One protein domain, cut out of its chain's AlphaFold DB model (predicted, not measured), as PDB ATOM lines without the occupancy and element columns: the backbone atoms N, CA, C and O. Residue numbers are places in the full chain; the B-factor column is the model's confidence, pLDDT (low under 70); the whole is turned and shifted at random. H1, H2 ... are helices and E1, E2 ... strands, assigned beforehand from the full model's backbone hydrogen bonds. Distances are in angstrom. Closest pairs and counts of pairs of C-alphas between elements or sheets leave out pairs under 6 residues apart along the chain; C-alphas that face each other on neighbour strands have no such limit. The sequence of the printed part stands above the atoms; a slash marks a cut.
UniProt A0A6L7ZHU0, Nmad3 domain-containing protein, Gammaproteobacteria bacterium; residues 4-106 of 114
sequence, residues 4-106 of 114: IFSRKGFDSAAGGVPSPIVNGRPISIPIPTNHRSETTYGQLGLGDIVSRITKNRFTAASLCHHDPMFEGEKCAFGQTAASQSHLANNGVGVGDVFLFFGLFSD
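Overview. This is residues 4 to 106 of the 114 residues of the protein "Nmad3 domain-containing protein" of Gammaproteobacteria bacterium (UniProt A0A6L7ZHU0). Little regular structure: a body mostly of loops, with E5 running on into E6 as one strand line, E1 beside E5 and E2 beside E6. H1 lies near E2; the hairpin E3 and E4 and helix H2 lie toward the other end. The 103 printed residues hold E1 E2 H1 E3 E4 H2 E5 E6, with only 39 in named elements, class mixed. The whole is compact, radius of gyration of the C-alphas 14.5 A, spanning 42 by 29 by 29 A.

Arrangement. E1, residues 4 to 7, is parallel to E5, residues 97 to 101; N 6 and O 99 are 2.9 A apart. E2, residues 19 to 22, is parallel to E6, residues 104 to 106; N 21 and O 105 are 2.8 A apart. The closest C-alphas of E2 and H1, residues 47 to 54, are Pro 20 and Ile 53, 7.5 A apart. E3, residues 69 to 71, and E4, residues 74 to 76, form an antiparallel hairpin; N 71 and O 74 are 2.9 A apart. H2, residues 81 to 89, is apart from H1; in both helices every O i to N i+4 pair is within hydrogen-bond range.

Along the chain. E1 begins at C-alpha 4 (78.241, -6.291, 106.120); E6 ends at C-alpha 106 (91.897, 9.475, 123.474). E5 is 12.8 A long, H2 12.2 A.

Size, cuts and confidence. The printed part has no cut. Links E1 to E2, E2 to H1 and H1 to E3 are long. No printed residue is under 70 in pLDDT.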
ATOM      1  N   ILE A   4      78.309  -7.638 106.664       95.81
ATOM      2  CA  ILE A   4      78.241  -6.291 106.120       95.81
ATOM      3  C   ILE A   4      78.983  -5.367 107.072       95.81
ATOM      4  O   ILE A   4      78.532  -5.098 108.184       95.81
ATOM      5  N   PHE A   5      80.119  -4.851 106.620       93.56
ATOM      6  CA  PHE A   5      80.871  -3.838 107.344       93.56
ATOM      7  C   PHE A   5      80.239  -2.471 107.088       93.56
ATOM      8  O   PHE A   5      80.262  -1.962 105.967       93.56
ATOM      9  N   SER A   6      79.665  -1.872 108.128       90.88
ATOM     10  CA  SER A   6      79.007  -0.572 108.038       90.88
ATOM     11  C   SER A   6      79.724   0.430 108.928       90.88
ATOM     12  O   SER A   6      79.619   0.413 110.153       90.88
ATOM     13  N   ARG A   7      80.488   1.316 108.297       90.25
ATOM     14  CA  ARG A   7      81.179   2.388 109.004       90.25
ATOM     15  C   ARG A   7      80.164   3.373 109.590       90.25
ATOM     16  O   ARG A   7      79.301   3.878 108.869       90.25
ATOM     17  N   LYS A   8      80.311   3.671 110.876       90.31
ATOM     18  CA  LYS A   8      79.564   4.678 111.637       90.31
ATOM     19  C   LYS A   8      80.545   5.513 112.449       90.31
ATOM     20  O   LYS A   8      81.727   5.190 112.547       90.31
ATOM     21  N   GLY A   9      80.035   6.566 113.069       92.50
ATOM     22  CA  GLY A   9      80.862   7.428 113.895       92.50
ATOM     23  C   GLY A   9      81.625   8.476 113.082       92.50
ATOM     24  O   GLY A   9      81.627   8.448 111.850       92.50
ATOM     25  N   PHE A  10      82.299   9.389 113.776       94.25
ATOM     26  CA  PHE A  10      83.227  10.310 113.130       94.25
ATOM     27  C   PHE A  10      84.514   9.615 112.662       94.25
ATOM     28  O   PHE A  10      85.016   8.691 113.307       94.25
ATOM     29  N   ASP A  11      85.073  10.122 111.566       89.81
ATOM     30  CA  ASP A  11      86.411   9.837 111.060       89.81
ATOM     31  C   ASP A  11      86.959  11.024 110.239       89.81
ATOM     32  O   ASP A  11      86.436  12.137 110.297       89.81
ATOM     33  N   SER A  12      88.032  10.823 109.468       88.06
ATOM     34  CA  SER A  12      88.617  11.880 108.630       88.06
ATOM     35  C   SER A  12      87.680  12.388 107.526       88.06
ATOM     36  O   SER A  12      87.771  13.558 107.157       88.06
ATOM     37  N   ALA A  13      86.775  11.550 107.013       89.12
ATOM     38  CA  ALA A  13      85.847  11.897 105.938       89.12
ATOM     39  C   ALA A  13      84.514  12.456 106.467       89.12
ATOM     40  O   ALA A  13      83.906  13.324 105.845       89.12
ATOM     41  N   ALA A  14      84.058  11.971 107.618       90.44
ATOM     42  CA  ALA A  14      82.797  12.305 108.256       90.44
ATOM     43  C   ALA A  14      83.068  12.894 109.642       90.44
ATOM     44  O   ALA A  14      83.486  12.199 110.555       90.44
ATOM     45  N   GLY A  15      82.847  14.193 109.826       92.25
ATOM     46  CA  GLY A  15      83.124  14.852 111.108       92.25
ATOM     47  C   GLY A  15      84.581  15.285 111.301       92.25
ATOM     48  O   GLY A  15      84.812  16.241 112.030       92.25
ATOM     49  N   GLY A  16      85.549  14.729 110.570       93.38
ATOM     50  CA  GLY A  16      86.929  15.222 110.437       93.38
ATOM     51  C   GLY A  16      87.868  14.930 111.614       93.38
ATOM     52  O   GLY A  16      88.984  15.443 111.630       93.38
ATOM     53  N   VAL A  17      87.426  14.155 112.605       93.12
ATOM     54  CA  VAL A  17      88.207  13.740 113.784       93.12
ATOM     55  C   VAL A  17      87.763  12.338 114.214       93.12
ATOM     56  O   VAL A  17      86.647  11.953 113.893       93.12
ATOM     57  N   PRO A  18      88.578  11.547 114.925       94.25
ATOM     58  CA  PRO A  18      88.099  10.318 115.562       94.25
ATOM     59  C   PRO A  18      87.046  10.601 116.645       94.25
ATOM     60  O   PRO A  18      87.028  11.666 117.266       94.25
ATOM     61  N   SER A  19      86.191   9.614 116.909       94.44
ATOM     62  CA  SER A  19      85.300   9.616 118.073       94.44
ATOM     63  C   SER A  19      86.112   9.454 119.375       94.44
ATOM     64  O   SER A  19      87.139   8.776 119.375       94.44
ATOM     65  N   PRO A  20      85.713  10.061 120.505       94.31
ATOM     66  CA  PRO A  20      86.537  10.048 121.701       94.31
ATOM     67  C   PRO A  20      86.399   8.751 122.498       94.31
ATOM     68  O   PRO A  20      85.325   8.151 122.594       94.31
ATOM     69  N   ILE A  21      87.488   8.375 123.154       94.06
ATOM     70  CA  ILE A  21      87.490   7.450 124.282       94.06
ATOM     71  C   ILE A  21      87.465   8.299 125.553       94.06
ATOM     72  O   ILE A  21      88.350   9.123 125.779       94.06
ATOM     73  N   VAL A  22      86.431   8.127 126.376       91.12
ATOM     74  CA  VAL A  22      86.239   8.869 127.627       91.12
ATOM     75  C   VAL A  22      86.266   7.878 128.778       91.12
ATOM     76  O   VAL A  22      85.442   6.968 128.833       91.12
ATOM     77  N   ASN A  23      87.222   8.043 129.696       90.38
ATOM     78  CA  ASN A  23      87.425   7.147 130.840       90.38
ATOM     79  C   ASN A  23      87.534   5.667 130.419       90.38
ATOM     80  O   ASN A  23      86.883   4.796 130.990       90.38
ATOM     81  N   GLY A  24      88.300   5.394 129.357       90.62
ATOM     82  CA  GLY A  24      88.477   4.047 128.800       90.62
ATOM     83  C   GLY A  24      87.282   3.511 128.002       90.62
ATOM     84  O   GLY A  24      87.354   2.406 127.471       90.62
ATOM     85  N   ARG A  25      86.190   4.277 127.875       92.88
ATOM     86  CA  ARG A  25      85.003   3.873 127.121       92.88
ATOM     87  C   ARG A  25      84.938   4.587 125.768       92.88
ATOM     88  O   ARG A  25      84.882   5.818 125.750       92.88
ATOM     89  N   PRO A  26      84.891   3.861 124.637       93.06
ATOM     90  CA  PRO A  26      84.650   4.478 123.340       93.06
ATOM     91  C   PRO A  26      83.231   5.052 123.285       93.06
ATOM     92  O   PRO A  26      82.255   4.365 123.597       93.06
ATOM     93  N   ILE A  27      83.118   6.314 122.879       93.44
ATOM     94  CA  ILE A  27      81.843   6.995 122.650       93.44
ATOM     95  C   ILE A  27      81.758   7.298 121.161       93.44
ATOM     96  O   ILE A  27      82.417   8.212 120.685       93.44
ATOM     97  N   SER A  28      80.965   6.526 120.418       92.88
ATOM     98  CA  SER A  28      80.776   6.758 118.980       92.88
ATOM     99  C   SER A  28      79.976   8.038 118.753       92.88
ATOM    100  O   SER A  28      78.864   8.162 119.267       92.88
ATOM    101  N   ILE A  29      80.530   8.988 117.995       95.38
ATOM    102  CA  ILE A  29      79.851  10.252 117.685       95.38
ATOM    103  C   ILE A  29      79.124  10.115 116.350       95.38
ATOM    104  O   ILE A  29      79.801   9.931 115.340       95.38
ATOM    105  N   PRO A  30      77.783  10.205 116.304       94.81
ATOM    106  CA  PRO A  30      77.035   9.975 115.073       94.81
ATOM    107  C   PRO A  30      77.462  10.925 113.952       94.81
ATOM    108  O   PRO A  30      77.820  12.064 114.216       94.81
ATOM    109  N   ILE A  31      77.427  10.467 112.699       94.06
ATOM    110  CA  ILE A  31      77.912  11.230 111.535       94.06
ATOM    111  C   ILE A  31      77.129  12.553 111.414       94.06
ATOM    112  O   ILE A  31      75.897  12.525 111.490       94.06
ATOM    113  N   PRO A  32      77.792  13.708 111.199       95.44
ATOM    114  CA  PRO A  32      77.094  14.980 111.080       95.44
ATOM    115  C   PRO A  32      76.341  15.045 109.756       95.44
ATOM    116  O   PRO A  32      76.803  14.524 108.741       95.44
ATOM    117  N   THR A  33      75.213  15.746 109.746       93.19
ATOM    118  CA  THR A  33      74.440  15.977 108.526       93.19
ATOM    119  C   THR A  33      73.771  17.344 108.547       93.19
ATOM    120  O   THR A  33      73.615  17.960 109.596       93.19
ATOM    121  N   ASN A  34      73.379  17.834 107.377       89.69
ATOM    122  CA  ASN A  34      72.521  19.007 107.207       89.69
ATOM    123  C   ASN A  34      71.181  18.653 106.534       89.69
ATOM    124  O   ASN A  34      70.420  19.545 106.174       89.69
ATOM    125  N   HIS A  35      70.894  17.364 106.339       82.75
ATOM    126  CA  HIS A  35      69.670  16.876 105.708       82.75
ATOM    127  C   HIS A  35      69.262  15.503 106.259       82.75
ATOM    128  O   HIS A  35      70.086  14.761 106.787       82.75
ATOM    129  N   ARG A  36      67.987  15.131 106.076       75.38
ATOM    130  CA  ARG A  36      67.460  13.783 106.386       75.38
ATOM    131  C   ARG A  36      67.706  13.331 107.837       75.38
ATOM    132  O   ARG A  36      67.919  12.150 108.089       75.38
ATOM    133  N   SER A  37      67.689  14.276 108.771       86.88
ATOM    134  CA  SER A  37      67.666  14.008 110.205       86.88
ATOM    135  C   SER A  37      66.939  15.138 110.921       86.88
ATOM    136  O   SER A  37      67.052  16.297 110.523       86.88
ATOM    137  N   GLU A  38      66.227  14.784 111.982       89.81
ATOM    138  CA  GLU A  38      65.618  15.715 112.937       89.81
ATOM    139  C   GLU A  38      66.338  15.670 114.295       89.81
ATOM    140  O   GLU A  38      65.989  16.405 115.214       89.81
ATOM    141  N   THR A  39      67.352  14.805 114.429       94.12
ATOM    142  CA  THR A  39      68.078  14.580 115.679       94.12
ATOM    143  C   THR A  39      69.339  15.433 115.750       94.12
ATOM    144  O   THR A  39      70.223  15.351 114.892       94.12
ATOM    145  N   THR A  40      69.456  16.218 116.816       96.94
ATOM    146  CA  THR A  40      70.646  17.007 117.144       96.94
ATOM    147  C   THR A  40      71.550  16.285 118.140       96.94
ATOM    148  O   THR A  40      71.100  15.433 118.912       96.94
ATOM    149  N   TYR A  41      72.831  16.658 118.196       97.50
ATOM    150  CA  TYR A  41      73.728  16.131 119.234       97.50
ATOM    151  C   TYR A  41      73.254  16.465 120.651       97.50
ATOM    152  O   TYR A  41      73.494  15.684 121.568       97.50
ATOM    153  N   GLY A  42      72.581  17.603 120.848       97.56
ATOM    154  CA  GLY A  42      72.007  17.989 122.137       97.56
ATOM    155  C   GLY A  42      70.933  17.011 122.607       97.56
ATOM    156  O   GLY A  42      70.960  16.596 123.762       97.56
ATOM    157  N   GLN A  43      70.053  16.567 121.705       96.62
ATOM    158  CA  GLN A  43      69.026  15.561 122.013       96.62
ATOM    159  C   GLN A  43      69.622  14.197 122.387       96.62
ATOM    160  O   GLN A  43      69.007  13.452 123.143       96.62
ATOM    161  N   LEU A  44      70.827  13.886 121.902       94.75
ATOM    162  CA  LEU A  44      71.566  12.671 122.262       94.75
ATOM    163  C   LEU A  44      72.465  12.841 123.498       94.75
ATOM    164  O   LEU A  44      73.170  11.906 123.870       94.75
ATOM    165  N   GLY A  45      72.500  14.027 124.117       96.56
ATOM    166  CA  GLY A  45      73.406  14.320 125.235       96.56
ATOM    167  C   GLY A  45      74.888  14.401 124.839       96.56
ATOM    168  O   GLY A  45      75.765  14.287 125.690       96.56
ATOM    169  N   LEU A  46      75.187  14.599 123.552       96.81
ATOM    170  CA  LEU A  46      76.546  14.624 122.993       96.81
ATOM    171  C   LEU A  46      77.058  16.043 122.689       96.81
ATOM    172  O   LEU A  46      78.173  16.193 122.187       96.81
ATOM    173  N   GLY A  47      76.269  17.081 122.981       97.50
ATOM    174  CA  GLY A  47      76.567  18.472 122.616       97.50
ATOM    175  C   GLY A  47      77.934  18.979 123.095       97.50
ATOM    176  O   GLY A  47      78.708  19.516 122.298       97.50
ATOM    177  N   ASP A  48      78.273  18.766 124.366       96.75
ATOM    178  CA  ASP A  48      79.551  19.230 124.928       96.75
ATOM    179  C   ASP A  48      80.737  18.447 124.361       96.75
ATOM    180  O   ASP A  48      81.780  19.016 124.025       96.75
ATOM    181  N   ILE A  49      80.562  17.132 124.200       95.19
ATOM    182  CA  ILE A  49      81.588  16.240 123.657       95.19
ATOM    183  C   ILE A  49      81.916  16.643 122.219       95.19
ATOM    184  O   ILE A  49      83.089  16.856 121.901       95.19
ATOM    185  N   VAL A  50      80.899  16.795 121.363       96.50
ATOM    186  CA  VAL A  50      81.107  17.131 119.949       96.50
ATOM    187  C   VAL A  50      81.736  18.517 119.790       96.50
ATOM    188  O   VAL A  50      82.672  18.683 119.000       96.50
ATOM    189  N   SER A  51      81.302  19.490 120.597       96.81
ATOM    190  CA  SER A  51      81.856  20.848 120.591       96.81
ATOM    191  C   SER A  51      83.338  20.828 120.955       96.81
ATOM    192  O   SER A  51      84.165  21.414 120.252       96.81
ATOM    193  N   ARG A  52      83.710  20.066 121.990       94.12
ATOM    194  CA  ARG A  52      85.100  19.934 122.435       94.12
ATOM    195  C   ARG A  52      85.993  19.283 121.380       94.12
ATOM    196  O   ARG A  52      87.021  19.857 121.026       94.12
ATOM    197  N   ILE A  53      85.622  18.105 120.871       93.44
ATOM    198  CA  ILE A  53      86.493  17.346 119.951       93.44
ATOM    199  C   ILE A  53      86.618  18.011 118.577       93.44
ATOM    200  O   ILE A  53      87.608  17.805 117.880       93.44
ATOM    201  N   THR A  54      85.638  18.833 118.185       94.44
ATOM    202  CA  THR A  54      85.636  19.512 116.878       94.44
ATOM    203  C   THR A  54      85.990  20.987 116.929       94.44
ATOM    204  O   THR A  54      85.943  21.646 115.889       94.44
ATOM    205  N   LYS A  55      86.365  21.511 118.104       94.81
ATOM    206  CA  LYS A  55      86.656  22.938 118.319       94.81
ATOM    207  C   LYS A  55      85.487  23.828 117.870       94.81
ATOM    208  O   LYS A  55      85.672  24.777 117.113       94.81
ATOM    209  N   ASN A  56      84.282  23.488 118.330       96.44
ATOM    210  CA  ASN A  56      83.007  24.165 118.065       96.44
ATOM    211  C   ASN A  56      82.543  24.177 116.599       96.44
ATOM    212  O   ASN A  56      81.604  24.898 116.266       96.44
ATOM    213  N   ARG A  57      83.148  23.376 115.712       96.56
ATOM    214  CA  ARG A  57      82.639  23.225 114.338       96.56
ATOM    215  C   ARG A  57      81.259  22.562 114.301       96.56
ATOM    216  O   ARG A  57      80.455  22.898 113.438       96.56
ATOM    217  N   PHE A  58      80.987  21.654 115.234       97.56
ATOM    218  CA  PHE A  58      79.642  21.166 115.526       97.56
ATOM    219  C   PHE A  58      79.288  21.495 116.969       97.56
ATOM    220  O   PHE A  58      80.165  21.531 117.831       97.56
ATOM    221  N   THR A  59      78.005  21.724 117.221       97.81
ATOM    222  CA  THR A  59      77.475  22.100 118.533       97.81
ATOM    223  C   THR A  59      76.287  21.219 118.904       97.81
ATOM    224  O   THR A  59      75.842  20.387 118.112       97.81
ATOM    225  N   ALA A  60      75.720  21.432 120.093       98.00
ATOM    226  CA  ALA A  60      74.481  20.777 120.512       98.00
ATOM    227  C   ALA A  60      73.320  20.961 119.514       98.00
ATOM    228  O   ALA A  60      72.465  20.088 119.429       98.00
ATOM    229  N   ALA A  61      73.298  22.056 118.744       97.50
ATOM    230  CA  ALA A  61      72.262  22.334 117.748       97.50
ATOM    231  C   ALA A  61      72.528  21.683 116.377       97.50
ATOM    232  O   ALA A  61      71.653  21.691 115.515       97.50
ATOM    233  N   SER A  62      73.728  21.141 116.141       97.56
ATOM    234  CA  SER A  62      74.050  20.492 114.867       97.56
ATOM    235  C   SER A  62      73.317  19.155 114.730       97.56
ATOM    236  O   SER A  62      73.242  18.378 115.685       97.56
ATOM    237  N   LEU A  63      72.804  18.888 113.527       97.06
ATOM    238  CA  LEU A  63      72.119  17.642 113.185       97.06
ATOM    239  C   LEU A  63      73.113  16.499 112.952       97.06
ATOM    240  O   LEU A  63      74.243  16.696 112.489       97.06
ATOM    241  N   CYS A  64      72.665  15.282 113.246       95.62
ATOM    242  CA  CYS A  64      73.451  14.067 113.080       95.62
ATOM    243  C   CYS A  64      72.578  12.876 112.678       95.62
ATOM    244  O   CYS A  64      71.369  12.866 112.909       95.62
ATOM    245  N   HIS A  65      73.182  11.871 112.056       92.50
ATOM    246  CA  HIS A  65      72.508  10.627 111.708       92.50
ATOM    247  C   HIS A  65      72.368   9.737 112.942       92.50
ATOM    248  O   HIS A  65      73.343   9.133 113.377       92.50
ATOM    249  N   HIS A  66      71.166   9.654 113.517       88.50
ATOM    250  CA  HIS A  66      70.895   8.796 114.671       88.50
ATOM    251  C   HIS A  66      70.661   7.343 114.230       88.50
ATOM    252  O   HIS A  66      69.551   6.825 114.299       88.50
ATOM    253  N   ASP A  67      71.713   6.696 113.727       88.44
ATOM    254  CA  ASP A  67      71.686   5.304 113.288       88.44
ATOM    255  C   ASP A  67      72.973   4.532 113.670       88.44
ATOM    256  O   ASP A  67      74.056   5.118 113.756       88.44
ATOM    257  N   PRO A  68      72.892   3.204 113.903       89.06
ATOM    258  CA  PRO A  68      71.676   2.390 113.906       89.06
ATOM    259  C   PRO A  68      70.751   2.717 115.090       89.06
ATOM    260  O   PRO A  68      71.200   2.833 116.227       89.06
ATOM    261  N   MET A  69      69.455   2.851 114.815       87.88
ATOM    262  CA  MET A  69      68.431   3.087 115.832       87.88
ATOM    263  C   MET A  69      67.726   1.778 116.143       87.88
ATOM    264  O   MET A  69      67.239   1.120 115.227       87.88
ATOM    265  N   PHE A  70      67.667   1.404 117.417       86.88
ATOM    266  CA  PHE A  70      66.949   0.220 117.878       86.88
ATOM    267  C   PHE A  70      65.656   0.659 118.562       86.88
ATOM    268  O   PHE A  70      65.696   1.404 119.539       86.88
ATOM    269  N   GLU A  71      64.522   0.196 118.046       86.12
ATOM    270  CA  GLU A  71      63.193   0.493 118.574       86.12
ATOM    271  C   GLU A  71      62.410  -0.817 118.721       86.12
ATOM    272  O   GLU A  71      61.874  -1.374 117.758       86.12
ATOM    273  N   GLY A  72      62.400  -1.352 119.945       87.69
ATOM    274  CA  GLY A  72      61.861  -2.681 120.228       87.69
ATOM    275  C   GLY A  72      62.600  -3.763 119.436       87.69
ATOM    276  O   GLY A  72      63.818  -3.887 119.525       87.69
ATOM    277  N   GLU A  73      61.859  -4.533 118.642       87.06
ATOM    278  CA  GLU A  73      62.409  -5.585 117.774       87.06
ATOM    279  C   GLU A  73      62.868  -5.066 116.402       87.06
ATOM    280  O   GLU A  73      63.346  -5.833 115.565       87.06
ATOM    281  N   LYS A  74      62.708  -3.765 116.134       86.56
ATOM    282  CA  LYS A  74      63.089  -3.153 114.860       86.56
ATOM    283  C   LYS A  74      64.410  -2.418 114.994       86.56
ATOM    284  O   LYS A  74      64.719  -1.820 116.022       86.56
ATOM    285  N   CYS A  75      65.171  -2.422 113.907       86.75
ATOM    286  CA  CYS A  75      66.362  -1.603 113.786       86.75
ATOM    287  C   CYS A  75      66.356  -0.843 112.459       86.75
ATOM    288  O   CYS A  75      66.094  -1.424 111.406       86.75
ATOM    289  N   ALA A  76      66.668   0.449 112.511       88.69
ATOM    290  CA  ALA A  76      66.901   1.280 111.340       88.69
ATOM    291  C   ALA A  76      68.404   1.557 111.205       88.69
ATOM    292  O   ALA A  76      68.990   2.282 112.003       88.69
ATOM    293  N   PHE A  77      69.041   0.992 110.177       89.81
ATOM    294  CA  PHE A  77      70.493   1.107 109.968       89.81
ATOM    295  C   PHE A  77      70.933   2.403 109.265       89.81
ATOM    296  O   PHE A  77      72.136   2.669 109.161       89.81
ATOM    297  N   GLY A  78      69.983   3.185 108.740       87.81
ATOM    298  CA  GLY A  78      70.230   4.475 108.087       87.81
ATOM    299  C   GLY A  78      70.643   4.415 106.610       87.81
ATOM    300  O   GLY A  78      70.903   5.455 106.009       87.81
ATOM    301  N   GLN A  79      70.711   3.234 105.978       89.06
ATOM    302  CA  GLN A  79      70.981   3.163 104.536       89.06
ATOM    303  C   GLN A  79      69.780   3.673 103.734       89.06
ATOM    304  O   GLN A  79      68.650   3.226 103.911       89.06
ATOM    305  N   THR A  80      70.042   4.597 102.812       88.50
ATOM    306  CA  THR A  80      69.056   5.126 101.862       88.50
ATOM    307  C   THR A  80      69.686   5.234 100.472       88.50
ATOM    308  O   THR A  80      70.905   5.101 100.327       88.50
ATOM    309  N   ALA A  81      68.860   5.449  99.442       91.00
ATOM    310  CA  ALA A  81      69.298   5.639  98.055       91.00
ATOM    311  C   ALA A  81      70.322   4.570  97.606       91.00
ATOM    312  O   ALA A  81      70.082   3.377  97.790       91.00
ATOM    313  N   ALA A  82      71.465   4.981  97.048       92.69
ATOM    314  CA  ALA A  82      72.472   4.080  96.491       92.69
ATOM    315  C   ALA A  82      72.968   3.018  97.488       92.69
ATOM    316  O   ALA A  82      73.166   1.868  97.099       92.69
ATOM    317  N   SER A  83      73.121   3.364  98.772       90.94
ATOM    318  CA  SER A  83      73.529   2.392  99.793       90.94
ATOM    319  C   SER A  83      72.466   1.315 100.010       90.94
ATOM    320  O   SER A  83      72.810   0.145 100.135       90.94
ATOM    321  N   GLN A  84      71.180   1.681  99.993       94.00
ATOM    322  CA  GLN A  84      70.092   0.705 100.097       94.00
ATOM    323  C   GLN A  84      69.993  -0.165  98.838       94.00
ATOM    324  O   GLN A  84      69.868  -1.385  98.941       94.00
ATOM    325  N   SER A  85      70.099   0.439  97.650       96.50
ATOM    326  CA  SER A  85      70.125  -0.300  96.381       96.50
ATOM    327  C   SER A  85      71.284  -1.294  96.330       96.50
ATOM    328  O   SER A  85      71.109  -2.413  95.864       96.50
ATOM    329  N   HIS A  86      72.453  -0.924  96.858       95.56
ATOM    330  CA  HIS A  86      73.598  -1.822  96.949       95.56
ATOM    331  C   HIS A  86      73.304  -3.052  97.819       95.56
ATOM    332  O   HIS A  86      73.590  -4.171  97.396       95.56
ATOM    333  N   LEU A  87      72.693  -2.875  98.997       95.56
ATOM    334  CA  LEU A  87      72.307  -3.995  99.864       95.56
ATOM    335  C   LEU A  87      71.284  -4.915  99.181       95.56
ATOM    336  O   LEU A  87      71.443  -6.136  99.209       95.56
ATOM    337  N   ALA A  88      70.277  -4.333  98.522       96.25
ATOM    338  CA  ALA A  88      69.247  -5.082  97.804       96.25
ATOM    339  C   ALA A  88      69.830  -5.883  96.626       96.25
ATOM    340  O   ALA A  88      69.567  -7.077  96.501       96.25
ATOM    341  N   ASN A  89      70.689  -5.259  95.815       97.50
ATOM    342  CA  ASN A  89      71.327  -5.904  94.663       97.50
ATOM    343  C   ASN A  89      72.288  -7.032  95.068       97.50
ATOM    344  O   ASN A  89      72.529  -7.941  94.282       97.50
ATOM    345  N   ASN A  90      72.817  -6.993  96.294       96.69
ATOM    346  CA  ASN A  90      73.639  -8.063  96.862       96.69
ATOM    347  C   ASN A  90      72.819  -9.084  97.672       96.69
ATOM    348  O   ASN A  90      73.389  -9.960  98.327       96.69
ATOM    349  N   GLY A  91      71.485  -8.981  97.652       96.88
ATOM    350  CA  GLY A  91      70.580  -9.918  98.312       96.88
ATOM    351  C   GLY A  91      70.799 -10.010  99.820       96.88
ATOM    352  O   GLY A  91      70.766 -11.112 100.368       96.88
ATOM    353  N   VAL A  92      71.118  -8.898 100.489       96.25
ATOM    354  CA  VAL A  92      71.247  -8.859 101.955       96.25
ATOM    355  C   VAL A  92      69.883  -9.135 102.588       96.25
ATOM    356  O   VAL A  92      68.891  -8.510 102.213       96.25
ATOM    357  N   GLY A  93      69.826 -10.071 103.534       94.69
ATOM    358  CA  GLY A  93      68.564 -10.513 104.128       94.69
ATOM    359  C   GLY A  93      68.712 -11.146 105.510       94.69
ATOM    360  O   GLY A  93      69.763 -11.072 106.142       94.69
ATOM    361  N   VAL A  94      67.629 -11.764 105.989       94.19
ATOM    362  CA  VAL A  94      67.585 -12.434 107.300       94.19
ATOM    363  C   VAL A  94      68.698 -13.482 107.399       94.19
ATOM    364  O   VAL A  94      68.878 -14.299 106.498       94.19
ATOM    365  N   GLY A  95      69.439 -13.452 108.507       94.75
ATOM    366  CA  GLY A  95      70.596 -14.319 108.740       94.75
ATOM    367  C   GLY A  95      71.935 -13.735 108.276       94.75
ATOM    368  O   GLY A  95      72.971 -14.340 108.543       94.75
ATOM    369  N   ASP A  96      71.945 -12.571 107.619       95.88
ATOM    370  CA  ASP A  96      73.163 -11.789 107.397       95.88
ATOM    371  C   ASP A  96      73.453 -10.873 108.606       95.88
ATOM    372  O   ASP A  96      72.550 -10.489 109.352       95.88
ATOM    373  N   VAL A  97      74.727 -10.527 108.815       94.81
ATOM    374  CA  VAL A  97      75.201  -9.796 110.003       94.81
ATOM    375  C   VAL A  97      75.739  -8.428 109.608       94.81
ATOM    376  O   VAL A  97      76.614  -8.334 108.751       94.81
ATOM    377  N   PHE A  98      75.280  -7.369 110.277       94.06
ATOM    378  CA  PHE A  98      75.904  -6.047 110.205       94.06
ATOM    379  C   PHE A  98      76.934  -5.880 111.322       94.06
ATOM    380  O   PHE A  98      76.603  -5.988 112.501       94.06
ATOM    381  N   LEU A  99      78.173  -5.565 110.947       94.00
ATOM    382  CA  LEU A  99      79.217  -5.131 111.867       94.00
ATOM    383  C   LEU A  99      79.395  -3.619 111.729       94.00
ATOM    384  O   LEU A  99      79.912  -3.130 110.720       94.00
ATOM    385  N   PHE A 100      78.980  -2.882 112.756       92.00
ATOM    386  CA  PHE A 100      79.206  -1.445 112.829       92.00
ATOM    387  C   PHE A 100      80.567  -1.152 113.454       92.00
ATOM    388  O   PHE A 100      80.903  -1.696 114.503       92.00
ATOM    389  N   PHE A 101      81.347  -0.285 112.815       91.94
ATOM    390  CA  PHE A 101      82.682   0.087 113.288       91.94
ATOM    391  C   PHE A 101      82.942   1.577 113.071       91.94
ATOM    392  O   PHE A 101      82.320   2.199 112.211       91.94
ATOM    393  N   GLY A 102      83.870   2.139 113.842       91.81
ATOM    394  CA  GLY A 102      84.251   3.549 113.776       91.81
ATOM    395  C   GLY A 102      85.698   3.764 114.208       91.81
ATOM    396  O   GLY A 102      86.360   2.831 114.668       91.81
ATOM    397  N   LEU A 103      86.186   4.994 114.042       93.88
ATOM    398  CA  LEU A 103      87.529   5.398 114.454       93.88
ATOM    399  C   LEU A 103      87.478   6.054 115.836       93.88
ATOM    400  O   LEU A 103      86.653   6.941 116.064       93.88
ATOM    401  N   PHE A 104      88.384   5.657 116.732       93.81
ATOM    402  CA  PHE A 104      88.420   6.140 118.111       93.81
ATOM    403  C   PHE A 104      89.810   6.626 118.521       93.81
ATOM    404  O   PHE A 104      90.811   6.065 118.083       93.81
ATOM    405  N   SER A 105      89.871   7.645 119.379       92.00
ATOM    406  CA  SER A 105      91.116   8.079 120.022       92.00
ATOM    407  C   SER A 105      90.871   8.665 121.408       92.00
ATOM    408  O   SER A 105      89.785   9.165 121.704       92.00
ATOM    409  N   ASP A 106      91.907   8.683 122.244       88.31
ATOM    410  CA  ASP A 106      91.897   9.475 123.474       88.31
ATOM    411  C   ASP A 106      91.714  10.976 123.154       88.31
ATOM    412  O   ASP A 106      92.161  11.471 122.112       88.31
TER     413      ASP A 106